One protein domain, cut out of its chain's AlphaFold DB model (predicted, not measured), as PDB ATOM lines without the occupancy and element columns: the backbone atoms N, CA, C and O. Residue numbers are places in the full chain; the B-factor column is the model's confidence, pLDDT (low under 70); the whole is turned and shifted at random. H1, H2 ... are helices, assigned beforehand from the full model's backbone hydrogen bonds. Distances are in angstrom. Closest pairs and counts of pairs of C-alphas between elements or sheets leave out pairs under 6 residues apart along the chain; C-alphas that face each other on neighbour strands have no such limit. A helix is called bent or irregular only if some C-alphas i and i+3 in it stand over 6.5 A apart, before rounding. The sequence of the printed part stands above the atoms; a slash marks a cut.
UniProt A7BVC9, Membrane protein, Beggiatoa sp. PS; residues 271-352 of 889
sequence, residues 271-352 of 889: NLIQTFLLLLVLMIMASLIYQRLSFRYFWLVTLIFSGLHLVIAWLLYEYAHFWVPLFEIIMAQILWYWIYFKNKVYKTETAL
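AT A GLANCE: This is residues 271 to 352 of the 889 residues of the protein "Membrane protein" of Beggiatoa sp. PS (UniProt A7BVC9). Three long helices make a loose rod: H2 and H3 form a helical hairpin, side by side and running opposite ways, and H1 runs slantwise along it, packing on H3 with its closest approach at Leu 279 and Ile 329. H3 packs on both other helices through its earlier residues, 326 to 340, while its last residues, 346 to 352, stick out free. The printed part has 82 residues with three named helices in the order H1, H2, H3 and no named strand, and its class is all helix. It is loose, with a radius of gyration of the C-alphas of 14.6 A, and spans 51 by 24 by 18 A.

IN THESE COORDINATES: The longest helix, H3, holds residues 326 to 352 and measures 38.4 A from its first to its last C-alpha, running from C-alpha 326 at (4.823, -39.354, -28.468) to C-alpha 352 at (-26.984, -58.162, -38.809). H2 holds residues 295 to 320 and is 37.2 A long. It is irregular, with C-alphas 296 and 299 standing 7.4 A apart. H1 holds residues 272 to 292, is 31.0 A long and begins with C-alpha 272 at (-0.817, -28.261, -22.429).

HOW THE PARTS SIT: H3 touches H2 with residues 326 to 337 alone; the closest C-alphas are those of Ser 306 and Ile 330, 6.5 A apart. These two helices form a hairpin, at a shallow tilt of 17 degrees and running opposite ways. H3 touches H1 with residues 329 to 340 alone, and the closest C-alphas, those of Leu 279 and Ile 329, are 6.6 A apart. H1 and H3 run the same way at a shallow tilt of 33 degrees, only just short of steep. H1 and H2 are close but not clearly touching, with 1 pair of C-alphas within 8 A, those of Tyr 290 and Phe 298 at 6.9 A. They run opposite ways at a shallow tilt of 31 degrees. In H3 every O i to N i+4 pair is within hydrogen-bond range; the figures are 16 of 17 in H1 and 20 of 22 in H2.

THE WHOLE: The C-alphas outline a rod, and the two farthest apart, those of His 321 and Leu 352, are 51.1 A from each other. The printed part, residues 271 to 352, has no cut. The links from H1 to H2, with 2 residues, and from H2 to H3, with 5 residues, are both tight. The mean pLDDT of the printed part is 80.6; confidence is low, under 70, at residues 320 to 321 and at residues 348 to 352.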
ATOM      1  N   ASN A 271       2.980 -26.444 -24.918       72.31
ATOM      2  CA  ASN A 271       2.051 -26.076 -23.851       72.31
ATOM      3  C   ASN A 271       0.881 -27.082 -23.801       72.31
ATOM      4  O   ASN A 271       0.483 -27.616 -24.834       72.31
ATOM      5  N   LEU A 272       0.273 -27.295 -22.632       70.81
ATOM      6  CA  LEU A 272      -0.817 -28.261 -22.429       70.81
ATOM      7  C   LEU A 272      -2.053 -27.969 -23.308       70.81
ATOM      8  O   LEU A 272      -2.739 -28.881 -23.758       70.81
ATOM      9  N   ILE A 273      -2.297 -26.695 -23.633       76.56
ATOM     10  CA  ILE A 273      -3.339 -26.292 -24.595       76.56
ATOM     11  C   ILE A 273      -2.967 -26.722 -26.028       76.56
ATOM     12  O   ILE A 273      -3.825 -27.162 -26.789       76.56
ATOM     13  N   GLN A 274      -1.685 -26.629 -26.396       78.75
ATOM     14  CA  GLN A 274      -1.186 -27.013 -27.721       78.75
ATOM     15  C   GLN A 274      -1.159 -28.537 -27.891       78.75
ATOM     16  O   GLN A 274      -1.504 -29.022 -28.966       78.75
ATOM     17  N   THR A 275      -0.804 -29.302 -26.850       80.25
ATOM     18  CA  THR A 275      -0.880 -30.774 -26.892       80.25
ATOM     19  C   THR A 275      -2.327 -31.249 -26.999       80.25
ATOM     20  O   THR A 275      -2.617 -32.101 -27.836       80.25
ATOM     21  N   PHE A 276      -3.258 -30.650 -26.244       82.12
ATOM     22  CA  PHE A 276      -4.684 -30.967 -26.355       82.12
ATOM     23  C   PHE A 276      -5.247 -30.649 -27.749       82.12
ATOM     24  O   PHE A 276      -5.929 -31.485 -28.342       82.12
ATOM     25  N   LEU A 277      -4.927 -29.475 -28.308       85.56
ATOM     26  CA  LEU A 277      -5.369 -29.085 -29.649       85.56
ATOM     27  C   LEU A 277      -4.795 -30.013 -30.733       85.56
ATOM     28  O   LEU A 277      -5.529 -30.428 -31.629       85.56
ATOM     29  N   LEU A 278      -3.519 -30.404 -30.619       83.69
ATOM     30  CA  LEU A 278      -2.890 -31.383 -31.509       83.69
ATOM     31  C   LEU A 278      -3.600 -32.745 -31.442       83.69
ATOM     32  O   LEU A 278      -3.960 -33.298 -32.480       83.69
ATOM     33  N   LEU A 279      -3.853 -33.268 -30.237       85.38
ATOM     34  CA  LEU A 279      -4.569 -34.535 -30.042       85.38
ATOM     35  C   LEU A 279      -5.985 -34.486 -30.631       85.38
ATOM     36  O   LEU A 279      -6.395 -35.427 -31.311       85.38
ATOM     37  N   LEU A 280      -6.717 -33.387 -30.430       87.12
ATOM     38  CA  LEU A 280      -8.069 -33.207 -30.962       87.12
ATOM     39  C   LEU A 280      -8.089 -33.221 -32.501       87.12
ATOM     40  O   LEU A 280      -8.900 -33.936 -33.092       87.12
ATOM     41  N   VAL A 281      -7.161 -32.512 -33.154       88.44
ATOM     42  CA  VAL A 281      -7.010 -32.535 -34.621       88.44
ATOM     43  C   VAL A 281      -6.681 -33.947 -35.121       88.44
ATOM     44  O   VAL A 281      -7.297 -34.419 -36.080       88.44
ATOM     45  N   LEU A 282      -5.773 -34.660 -34.447       85.19
ATOM     46  CA  LEU A 282      -5.407 -36.034 -34.804       85.19
ATOM     47  C   LEU A 282      -6.577 -37.021 -34.644       85.19
ATOM     48  O   LEU A 282      -6.775 -37.865 -35.521       85.19
ATOM     49  N   MET A 283      -7.402 -36.903 -33.593       86.25
ATOM     50  CA  MET A 283      -8.594 -37.749 -33.440       86.25
ATOM     51  C   MET A 283      -9.652 -37.474 -34.517       86.25
ATOM     52  O   MET A 283     -10.249 -38.421 -35.033       86.25
ATOM     53  N   ILE A 284      -9.873 -36.208 -34.895       87.81
ATOM     54  CA  ILE A 284     -10.809 -35.845 -35.975       87.81
ATOM     55  C   ILE A 284     -10.343 -36.453 -37.305       87.81
ATOM     56  O   ILE A 284     -11.126 -37.127 -37.979       87.81
ATOM     57  N   MET A 285      -9.059 -36.300 -37.643       85.12
ATOM     58  CA  MET A 285      -8.463 -36.904 -38.840       85.12
ATOM     59  C   MET A 285      -8.588 -38.433 -38.833       85.12
ATOM     60  O   MET A 285      -9.044 -39.022 -39.814       85.12
ATOM     61  N   ALA A 286      -8.268 -39.086 -37.712       84.31
ATOM     62  CA  ALA A 286      -8.419 -40.533 -37.570       84.31
ATOM     63  C   ALA A 286      -9.889 -40.985 -37.707       84.31
ATOM     64  O   ALA A 286     -10.162 -42.000 -38.344       84.31
ATOM     65  N   SER A 287     -10.843 -40.218 -37.166       85.88
ATOM     66  CA  SER A 287     -12.285 -40.490 -37.273       85.88
ATOM     67  C   SER A 287     -12.772 -40.492 -38.727       85.88
ATOM     68  O   SER A 287     -13.392 -41.461 -39.173       85.88
ATOM     69  N   LEU A 288     -12.426 -39.448 -39.493       84.69
ATOM     70  CA  LEU A 288     -12.782 -39.315 -40.912       84.69
ATOM     71  C   LEU A 288     -12.230 -40.474 -41.758       84.69
ATOM     72  O   LEU A 288     -12.896 -40.961 -42.673       84.69
ATOM     73  N   ILE A 289     -11.026 -40.943 -41.426       83.56
ATOM     74  CA  ILE A 289     -10.364 -42.051 -42.116       83.56
ATOM     75  C   ILE A 289     -11.030 -43.389 -41.761       83.56
ATOM     76  O   ILE A 289     -11.452 -44.115 -42.664       83.56
ATOM     77  N   TYR A 290     -11.223 -43.711 -40.475       83.88
ATOM     78  CA  TYR A 290     -11.879 -44.969 -40.080       83.88
ATOM     79  C   TYR A 290     -13.345 -45.062 -40.535       83.88
ATOM     80  O   TYR A 290     -13.839 -46.168 -40.772       83.88
ATOM     81  N   GLN A 291     -14.027 -43.927 -40.742       82.06
ATOM     82  CA  GLN A 291     -15.368 -43.896 -41.335       82.06
ATOM     83  C   GLN A 291     -15.409 -44.450 -42.765       82.06
ATOM     84  O   GLN A 291     -16.380 -45.118 -43.121       82.06
ATOM     85  N   ARG A 292     -14.368 -44.219 -43.575       79.62
ATOM     86  CA  ARG A 292     -14.330 -44.657 -44.982       79.62
ATOM     87  C   ARG A 292     -13.784 -46.070 -45.189       79.62
ATOM     88  O   ARG A 292     -14.105 -46.687 -46.200       79.62
ATOM     89  N   LEU A 293     -12.975 -46.601 -44.268       74.88
ATOM     90  CA  LEU A 293     -12.343 -47.912 -44.455       74.88
ATOM     91  C   LEU A 293     -13.208 -49.104 -44.003       74.88
ATOM     92  O   LEU A 293     -14.036 -49.026 -43.087       74.88
ATOM     93  N   SER A 294     -12.972 -50.256 -44.635       72.31
ATOM     94  CA  SER A 294     -13.519 -51.543 -44.203       72.31
ATOM     95  C   SER A 294     -12.703 -52.143 -43.049       72.31
ATOM     96  O   SER A 294     -11.522 -51.844 -42.867       72.31
ATOM     97  N   PHE A 295     -13.351 -53.007 -42.262       75.12
ATOM     98  CA  PHE A 295     -12.828 -53.564 -41.006       75.12
ATOM     99  C   PHE A 295     -11.427 -54.192 -41.137       75.12
ATOM    100  O   PHE A 295     -10.571 -53.981 -40.280       75.12
ATOM    101  N   ARG A 296     -11.163 -54.898 -42.248       77.75
ATOM    102  CA  ARG A 296      -9.902 -55.619 -42.505       77.75
ATOM    103  C   ARG A 296      -8.659 -54.717 -42.530       77.75
ATOM    104  O   ARG A 296      -7.570 -55.196 -42.234       77.75
ATOM    105  N   TYR A 297      -8.803 -53.434 -42.864       80.06
ATOM    106  CA  TYR A 297      -7.671 -52.515 -43.034       80.06
ATOM    107  C   TYR A 297      -7.413 -51.602 -41.827       80.06
ATOM    108  O   TYR A 297      -6.429 -50.864 -41.826       80.06
ATOM    109  N   PHE A 298      -8.250 -51.646 -40.784       83.19
ATOM    110  CA  PHE A 298      -8.124 -50.741 -39.636       83.19
ATOM    111  C   PHE A 298      -6.788 -50.876 -38.902       83.19
ATOM    112  O   PHE A 298      -6.161 -49.863 -38.604       83.19
ATOM    113  N   TRP A 299      -6.327 -52.109 -38.665       82.88
ATOM    114  CA  TRP A 299      -5.047 -52.359 -37.996       82.88
ATOM    115  C   TRP A 299      -3.828 -51.979 -38.858       82.88
ATOM    116  O   TRP A 299      -2.819 -51.505 -38.343       82.88
ATOM    117  N   LEU A 300      -3.933 -52.118 -40.185       87.38
ATOM    118  CA  LEU A 300      -2.880 -51.671 -41.101       87.38
ATOM    119  C   LEU A 300      -2.748 -50.140 -41.069       87.38
ATOM    120  O   LEU A 300      -1.644 -49.606 -40.996       87.38
ATOM    121  N   VAL A 301      -3.879 -49.429 -41.075       84.88
ATOM    122  CA  VAL A 301      -3.895 -47.962 -41.045       84.88
ATOM    123  C   VAL A 301      -3.466 -47.407 -39.687       84.88
ATOM    124  O   VAL A 301      -2.711 -46.437 -39.673       84.88
ATOM    125  N   THR A 302      -3.834 -48.018 -38.552       86.62
ATOM    126  CA  THR A 302      -3.266 -47.605 -37.252       86.62
ATOM    127  C   THR A 302      -1.747 -47.757 -37.227       86.62
ATOM    128  O   THR A 302      -1.061 -46.849 -36.758       86.62
ATOM    129  N   LEU A 303      -1.214 -48.861 -37.758       86.44
ATOM    130  CA  LEU A 303       0.225 -49.113 -37.817       86.44
ATOM    131  C   LEU A 303       0.957 -48.076 -38.689       86.44
ATOM    132  O   LEU A 303       1.949 -47.502 -38.241       86.44
ATOM    133  N   ILE A 304       0.424 -47.763 -39.877       88.50
ATOM    134  CA  ILE A 304       0.962 -46.717 -40.767       88.50
ATOM    135  C   ILE A 304       0.945 -45.344 -40.081       88.50
ATOM    136  O   ILE A 304       1.965 -44.655 -40.071       88.50
ATOM    137  N   PHE A 305      -0.173 -44.951 -39.459       86.12
ATOM    138  CA  PHE A 305      -0.248 -43.673 -38.744       86.12
ATOM    139  C   PHE A 305       0.702 -43.617 -37.546       86.12
ATOM    140  O   PHE A 305       1.341 -42.591 -37.342       86.12
ATOM    141  N   SER A 306       0.848 -44.697 -36.777       85.62
ATOM    142  CA  SER A 306       1.791 -44.739 -35.649       85.62
ATOM    143  C   SER A 306       3.236 -44.526 -36.126       85.62
ATOM    144  O   SER A 306       3.951 -43.681 -35.585       85.62
ATOM    145  N   GLY A 307       3.630 -45.192 -37.219       86.94
ATOM    146  CA  GLY A 307       4.921 -44.964 -37.877       86.94
ATOM    147  C   GLY A 307       5.105 -43.520 -38.357       86.94
ATOM    148  O   GLY A 307       6.152 -42.920 -38.117       86.94
ATOM    149  N   LEU A 308       4.073 -42.921 -38.960       87.50
ATOM    150  CA  LEU A 308       4.114 -41.529 -39.414       87.50
ATOM    151  C   LEU A 308       4.312 -40.540 -38.249       87.50
ATOM    152  O   LEU A 308       5.117 -39.618 -38.371       87.50
ATOM    153  N   HIS A 309       3.653 -40.746 -37.101       85.00
ATOM    154  CA  HIS A 309       3.856 -39.905 -35.913       85.00
ATOM    155  C   HIS A 309       5.289 -39.996 -35.365       85.00
ATOM    156  O   HIS A 309       5.837 -38.974 -34.950       85.00
ATOM    157  N   LEU A 310       5.916 -41.181 -35.394       86.19
ATOM    158  CA  LEU A 310       7.319 -41.351 -34.995       86.19
ATOM    159  C   LEU A 310       8.266 -40.559 -35.908       86.19
ATOM    160  O   LEU A 310       9.137 -39.848 -35.408       86.19
ATOM    161  N   VAL A 311       8.062 -40.618 -37.230       86.19
ATOM    162  CA  VAL A 311       8.861 -39.855 -38.208       86.19
ATOM    163  C   VAL A 311       8.667 -38.346 -38.028       86.19
ATOM    164  O   VAL A 311       9.648 -37.607 -37.987       86.19
ATOM    165  N   ILE A 312       7.427 -37.876 -37.858       83.00
ATOM    166  CA  ILE A 312       7.128 -36.451 -37.642       83.00
ATOM    167  C   ILE A 312       7.758 -35.938 -36.339       83.00
ATOM    168  O   ILE A 312       8.345 -34.859 -36.329       83.00
ATOM    169  N   ALA A 313       7.684 -36.702 -35.245       81.94
ATOM    170  CA  ALA A 313       8.299 -36.308 -33.978       81.94
ATOM    171  C   ALA A 313       9.834 -36.284 -34.049       81.94
ATOM    172  O   ALA A 313      10.449 -35.395 -33.463       81.94
ATOM    173  N   TRP A 314      10.449 -37.212 -34.790       81.94
ATOM    174  CA  TRP A 314      11.892 -37.199 -35.043       81.94
ATOM    175  C   TRP A 314      12.316 -35.960 -35.851       81.94
ATOM    176  O   TRP A 314      13.227 -35.247 -35.438       81.94
ATOM    177  N   LEU A 315      11.592 -35.626 -36.926       80.06
ATOM    178  CA  LEU A 315      11.836 -34.409 -37.712       80.06
ATOM    179  C   LEU A 315      11.665 -33.124 -36.878       80.06
ATOM    180  O   LEU A 315      12.488 -32.216 -36.971       80.06
ATOM    181  N   LEU A 316      10.630 -33.043 -36.034       78.62
ATOM    182  CA  LEU A 316      10.397 -31.889 -35.152       78.62
ATOM    183  C   LEU A 316      11.475 -31.730 -34.068       78.62
ATOM    184  O   LEU A 316      11.776 -30.602 -33.670       78.62
ATOM    185  N   TYR A 317      12.064 -32.831 -33.606       76.31
ATOM    186  CA  TYR A 317      13.185 -32.804 -32.670       76.31
ATOM    187  C   TYR A 317      14.472 -32.294 -33.340       76.31
ATOM    188  O   TYR A 317      15.130 -31.400 -32.803       76.31
ATOM    189  N   GLU A 318      14.789 -32.810 -34.530       74.44
ATOM    190  CA  GLU A 318      16.023 -32.485 -35.253       74.44
ATOM    191  C   GLU A 318      16.029 -31.036 -35.773       74.44
ATOM    192  O   GLU A 318      16.978 -30.295 -35.526       74.44
ATOM    193  N   TYR A 319      14.951 -30.600 -36.438       72.88
ATOM    194  CA  TYR A 319      14.898 -29.295 -37.114       72.88
ATOM    195  C   TYR A 319      14.375 -28.141 -36.253       72.88
ATOM    196  O   TYR A 319      14.713 -26.989 -36.515       72.88
ATOM    197  N   ALA A 320      13.521 -28.420 -35.264       66.12
ATOM    198  CA  ALA A 320      12.825 -27.384 -34.493       66.12
ATOM    199  C   ALA A 320      13.010 -27.512 -32.969       66.12
ATOM    200  O   ALA A 320      12.479 -26.699 -32.215       66.12
ATOM    201  N   HIS A 321      13.760 -28.522 -32.508       67.69
ATOM    202  CA  HIS A 321      14.081 -28.782 -31.098       67.69
ATOM    203  C   HIS A 321      12.857 -28.853 -30.158       67.69
ATOM    204  O   HIS A 321      12.975 -28.653 -28.943       67.69
ATOM    205  N   PHE A 322      11.682 -29.187 -30.706       72.44
ATOM    206  CA  PHE A 322      10.445 -29.371 -29.950       72.44
ATOM    207  C   PHE A 322      10.346 -30.794 -29.398       72.44
ATOM    208  O   PHE A 322      10.448 -31.775 -30.134       72.44
ATOM    209  N   TRP A 323      10.057 -30.922 -28.100       71.25
ATOM    210  CA  TRP A 323       9.762 -32.223 -27.497       71.25
ATOM    211  C   TRP A 323       8.262 -32.549 -27.576       71.25
ATOM    212  O   TRP A 323       7.465 -32.058 -26.770       71.25
ATOM    213  N   VAL A 324       7.883 -33.408 -28.527       76.44
ATOM    214  CA  VAL A 324       6.503 -33.894 -28.720       76.44
ATOM    215  C   VAL A 324       6.200 -35.075 -27.776       76.44
ATOM    216  O   VAL A 324       7.013 -35.999 -27.684       76.44
ATOM    217  N   PRO A 325       5.041 -35.115 -27.083       77.56
ATOM    218  CA  PRO A 325       4.666 -36.228 -26.206       77.56
ATOM    219  C   PRO A 325       4.171 -37.452 -27.005       77.56
ATOM    220  O   PRO A 325       2.985 -37.775 -27.040       77.56
ATOM    221  N   LEU A 326       5.102 -38.168 -27.642       79.31
ATOM    222  CA  LEU A 326       4.823 -39.354 -28.468       79.31
ATOM    223  C   LEU A 326       3.954 -40.416 -27.777       79.31
ATOM    224  O   LEU A 326       3.064 -40.987 -28.406       79.31
ATOM    225  N   PHE A 327       4.191 -40.676 -26.489       80.50
ATOM    226  CA  PHE A 327       3.439 -41.681 -25.732       80.50
ATOM    227  C   PHE A 327       1.948 -41.333 -25.616       80.50
ATOM    228  O   PHE A 327       1.101 -42.201 -25.813       80.50
ATOM    229  N   GLU A 328       1.620 -40.062 -25.362       81.25
ATOM    230  CA  GLU A 328       0.235 -39.584 -25.272       81.25
ATOM    231  C   GLU A 328      -0.485 -39.733 -26.618       81.25
ATOM    232  O   GLU A 328      -1.612 -40.221 -26.662       81.25
ATOM    233  N   ILE A 329       0.195 -39.398 -27.722       84.81
ATOM    234  CA  ILE A 329      -0.339 -39.522 -29.086       84.81
ATOM    235  C   ILE A 329      -0.614 -40.990 -29.441       84.81
ATOM    236  O   ILE A 329      -1.707 -41.314 -29.905       84.81
ATOM    237  N   ILE A 330       0.337 -41.895 -29.184       84.50
ATOM    238  CA  ILE A 330       0.183 -43.329 -29.482       84.50
ATOM    239  C   ILE A 330      -0.932 -43.948 -28.624       84.50
ATOM    240  O   ILE A 330      -1.778 -44.676 -29.147       84.50
ATOM    241  N   MET A 331      -0.992 -43.631 -27.326       84.50
ATOM    242  CA  MET A 331      -2.050 -44.126 -26.435       84.50
ATOM    243  C   MET A 331      -3.432 -43.593 -26.835       84.50
ATOM    244  O   MET A 331      -4.389 -44.370 -26.887       84.50
ATOM    245  N   ALA A 332      -3.542 -42.309 -27.195       86.06
ATOM    246  CA  ALA A 332      -4.776 -41.734 -27.727       86.06
ATOM    247  C   ALA A 332      -5.203 -42.422 -29.033       86.06
ATOM    248  O   ALA A 332      -6.377 -42.755 -29.195       86.06
ATOM    249  N   GLN A 333      -4.263 -42.716 -29.937       85.38
ATOM    250  CA  GLN A 333      -4.546 -43.408 -31.196       85.38
ATOM    251  C   GLN A 333      -5.059 -44.845 -30.974       85.38
ATOM    252  O   GLN A 333      -6.017 -45.257 -31.631       85.38
ATOM    253  N   ILE A 334      -4.464 -45.600 -30.040       86.88
ATOM    254  CA  ILE A 334      -4.908 -46.959 -29.675       86.88
ATOM    255  C   ILE A 334      -6.306 -46.924 -29.044       86.88
ATOM    256  O   ILE A 334      -7.172 -47.721 -29.412       86.88
ATOM    257  N   LEU A 335      -6.550 -45.985 -28.129       87.56
ATOM    258  CA  LEU A 335      -7.841 -45.824 -27.460       87.56
ATOM    259  C   LEU A 335      -8.939 -45.395 -28.447       87.56
ATOM    260  O   LEU A 335     -10.043 -45.940 -28.412       87.56
ATOM    261  N   TRP A 336      -8.626 -44.498 -29.388       87.25
ATOM    262  CA  TRP A 336      -9.540 -44.089 -30.456       87.25
ATOM    263  C   TRP A 336      -9.870 -45.241 -31.411       87.25
ATOM    264  O   TRP A 336     -11.040 -45.466 -31.723       87.25
ATOM    265  N   TYR A 337      -8.864 -46.031 -31.809       87.69
ATOM    266  CA  TYR A 337      -9.069 -47.275 -32.557       87.69
ATOM    267  C   TYR A 337     -10.004 -48.233 -31.809       87.69
ATOM    268  O   TYR A 337     -10.943 -48.745 -32.413       87.69
ATOM    269  N   TRP A 338      -9.801 -48.447 -30.506       86.94
ATOM    270  CA  TRP A 338     -10.624 -49.368 -29.719       86.94
ATOM    271  C   TRP A 338     -12.080 -48.898 -29.579       86.94
ATOM    272  O   TRP A 338     -13.000 -49.694 -29.772       86.94
ATOM    273  N   ILE A 339     -12.307 -47.603 -29.324       86.56
ATOM    274  CA  ILE A 339     -13.655 -47.007 -29.310       86.56
ATOM    275  C   ILE A 339     -14.330 -47.184 -30.673       86.56
ATOM    276  O   ILE A 339     -15.479 -47.628 -30.743       86.56
ATOM    277  N   TYR A 340     -13.621 -46.863 -31.758       85.88
ATOM    278  CA  TYR A 340     -14.171 -46.941 -33.105       85.88
ATOM    279  C   TYR A 340     -14.459 -48.392 -33.524       85.88
ATOM    280  O   TYR A 340     -15.525 -48.679 -34.066       85.88
ATOM    281  N   PHE A 341     -13.553 -49.320 -33.204       82.88
ATOM    282  CA  PHE A 341     -13.726 -50.762 -33.379       82.88
ATOM    283  C   PHE A 341     -14.971 -51.256 -32.637       82.88
ATOM    284  O   PHE A 341     -15.854 -51.833 -33.264       82.88
ATOM    285  N   LYS A 342     -15.097 -50.963 -31.334       84.25
ATOM    286  CA  LYS A 342     -16.248 -51.376 -30.516       84.25
ATOM    287  C   LYS A 342     -17.566 -50.819 -31.064       84.25
ATOM    288  O   LYS A 342     -18.539 -51.557 -31.173       84.25
ATOM    289  N   ASN A 343     -17.591 -49.542 -31.448       82.75
ATOM    290  CA  ASN A 343     -18.768 -48.900 -32.036       82.75
ATOM    291  C   ASN A 343     -19.135 -49.529 -33.393       82.75
ATOM    292  O   ASN A 343     -20.306 -49.801 -33.648       82.75
ATOM    293  N   LYS A 344     -18.147 -49.824 -34.252       79.50
ATOM    294  CA  LYS A 344     -18.395 -50.475 -35.547       79.50
ATOM    295  C   LYS A 344     -18.870 -51.916 -35.384       79.50
ATOM    296  O   LYS A 344     -19.830 -52.265 -36.054       79.50
ATOM    297  N   VAL A 345     -18.271 -52.699 -34.480       76.81
ATOM    298  CA  VAL A 345     -18.706 -54.071 -34.157       76.81
ATOM    299  C   VAL A 345     -20.149 -54.073 -33.659       76.81
ATOM    300  O   VAL A 345     -20.977 -54.769 -34.239       76.81
ATOM    301  N   TYR A 346     -20.477 -53.228 -32.676       74.62
ATOM    302  CA  TYR A 346     -21.836 -53.131 -32.142       74.62
ATOM    303  C   TYR A 346     -22.847 -52.723 -33.224       74.62
ATOM    304  O   TYR A 346     -23.900 -53.338 -33.345       74.62
ATOM    305  N   LYS A 347     -22.498 -51.754 -34.086       71.38
ATOM    306  CA  LYS A 347     -23.336 -51.361 -35.230       71.38
ATOM    307  C   LYS A 347     -23.505 -52.472 -36.266       71.38
ATOM    308  O   LYS A 347     -24.603 -52.618 -36.794       71.38
ATOM    309  N   THR A 348     -22.458 -53.241 -36.574       67.38
ATOM    310  CA  THR A 348     -22.569 -54.380 -37.498       67.38
ATOM    311  C   THR A 348     -23.386 -55.517 -36.905       67.38
ATOM    312  O   THR A 348     -24.181 -56.101 -37.622       67.38
ATOM    313  N   GLU A 349     -23.249 -55.798 -35.610       65.62
ATOM    314  CA  GLU A 349     -24.028 -56.824 -34.914       65.62
ATOM    315  C   GLU A 349     -25.513 -56.445 -34.875       65.62
ATOM    316  O   GLU A 349     -26.355 -57.230 -35.303       65.62
ATOM    317  N   THR A 350     -25.844 -55.201 -34.500       64.12
ATOM    318  CA  THR A 350     -27.230 -54.716 -34.569       64.12
ATOM    319  C   THR A 350     -27.771 -54.703 -35.994       64.12
ATOM    320  O   THR A 350     -28.909 -55.098 -36.190       64.12
ATOM    321  N   ALA A 351     -26.976 -54.319 -37.000       63.19
ATOM    322  CA  ALA A 351     -27.420 -54.345 -38.396       63.19
ATOM    323  C   ALA A 351     -27.612 -55.777 -38.927       63.19
ATOM    324  O   ALA A 351     -28.523 -56.014 -39.717       63.19
ATOM    325  N   LEU A 352     -26.805 -56.745 -38.483       60.25
ATOM    326  CA  LEU A 352     -26.984 -58.162 -38.809       60.25
ATOM    327  C   LEU A 352     -28.244 -58.729 -38.148       60.25
ATOM    328  O   LEU A 352     -29.011 -59.409 -38.819       60.25
TER     329      LEU A 352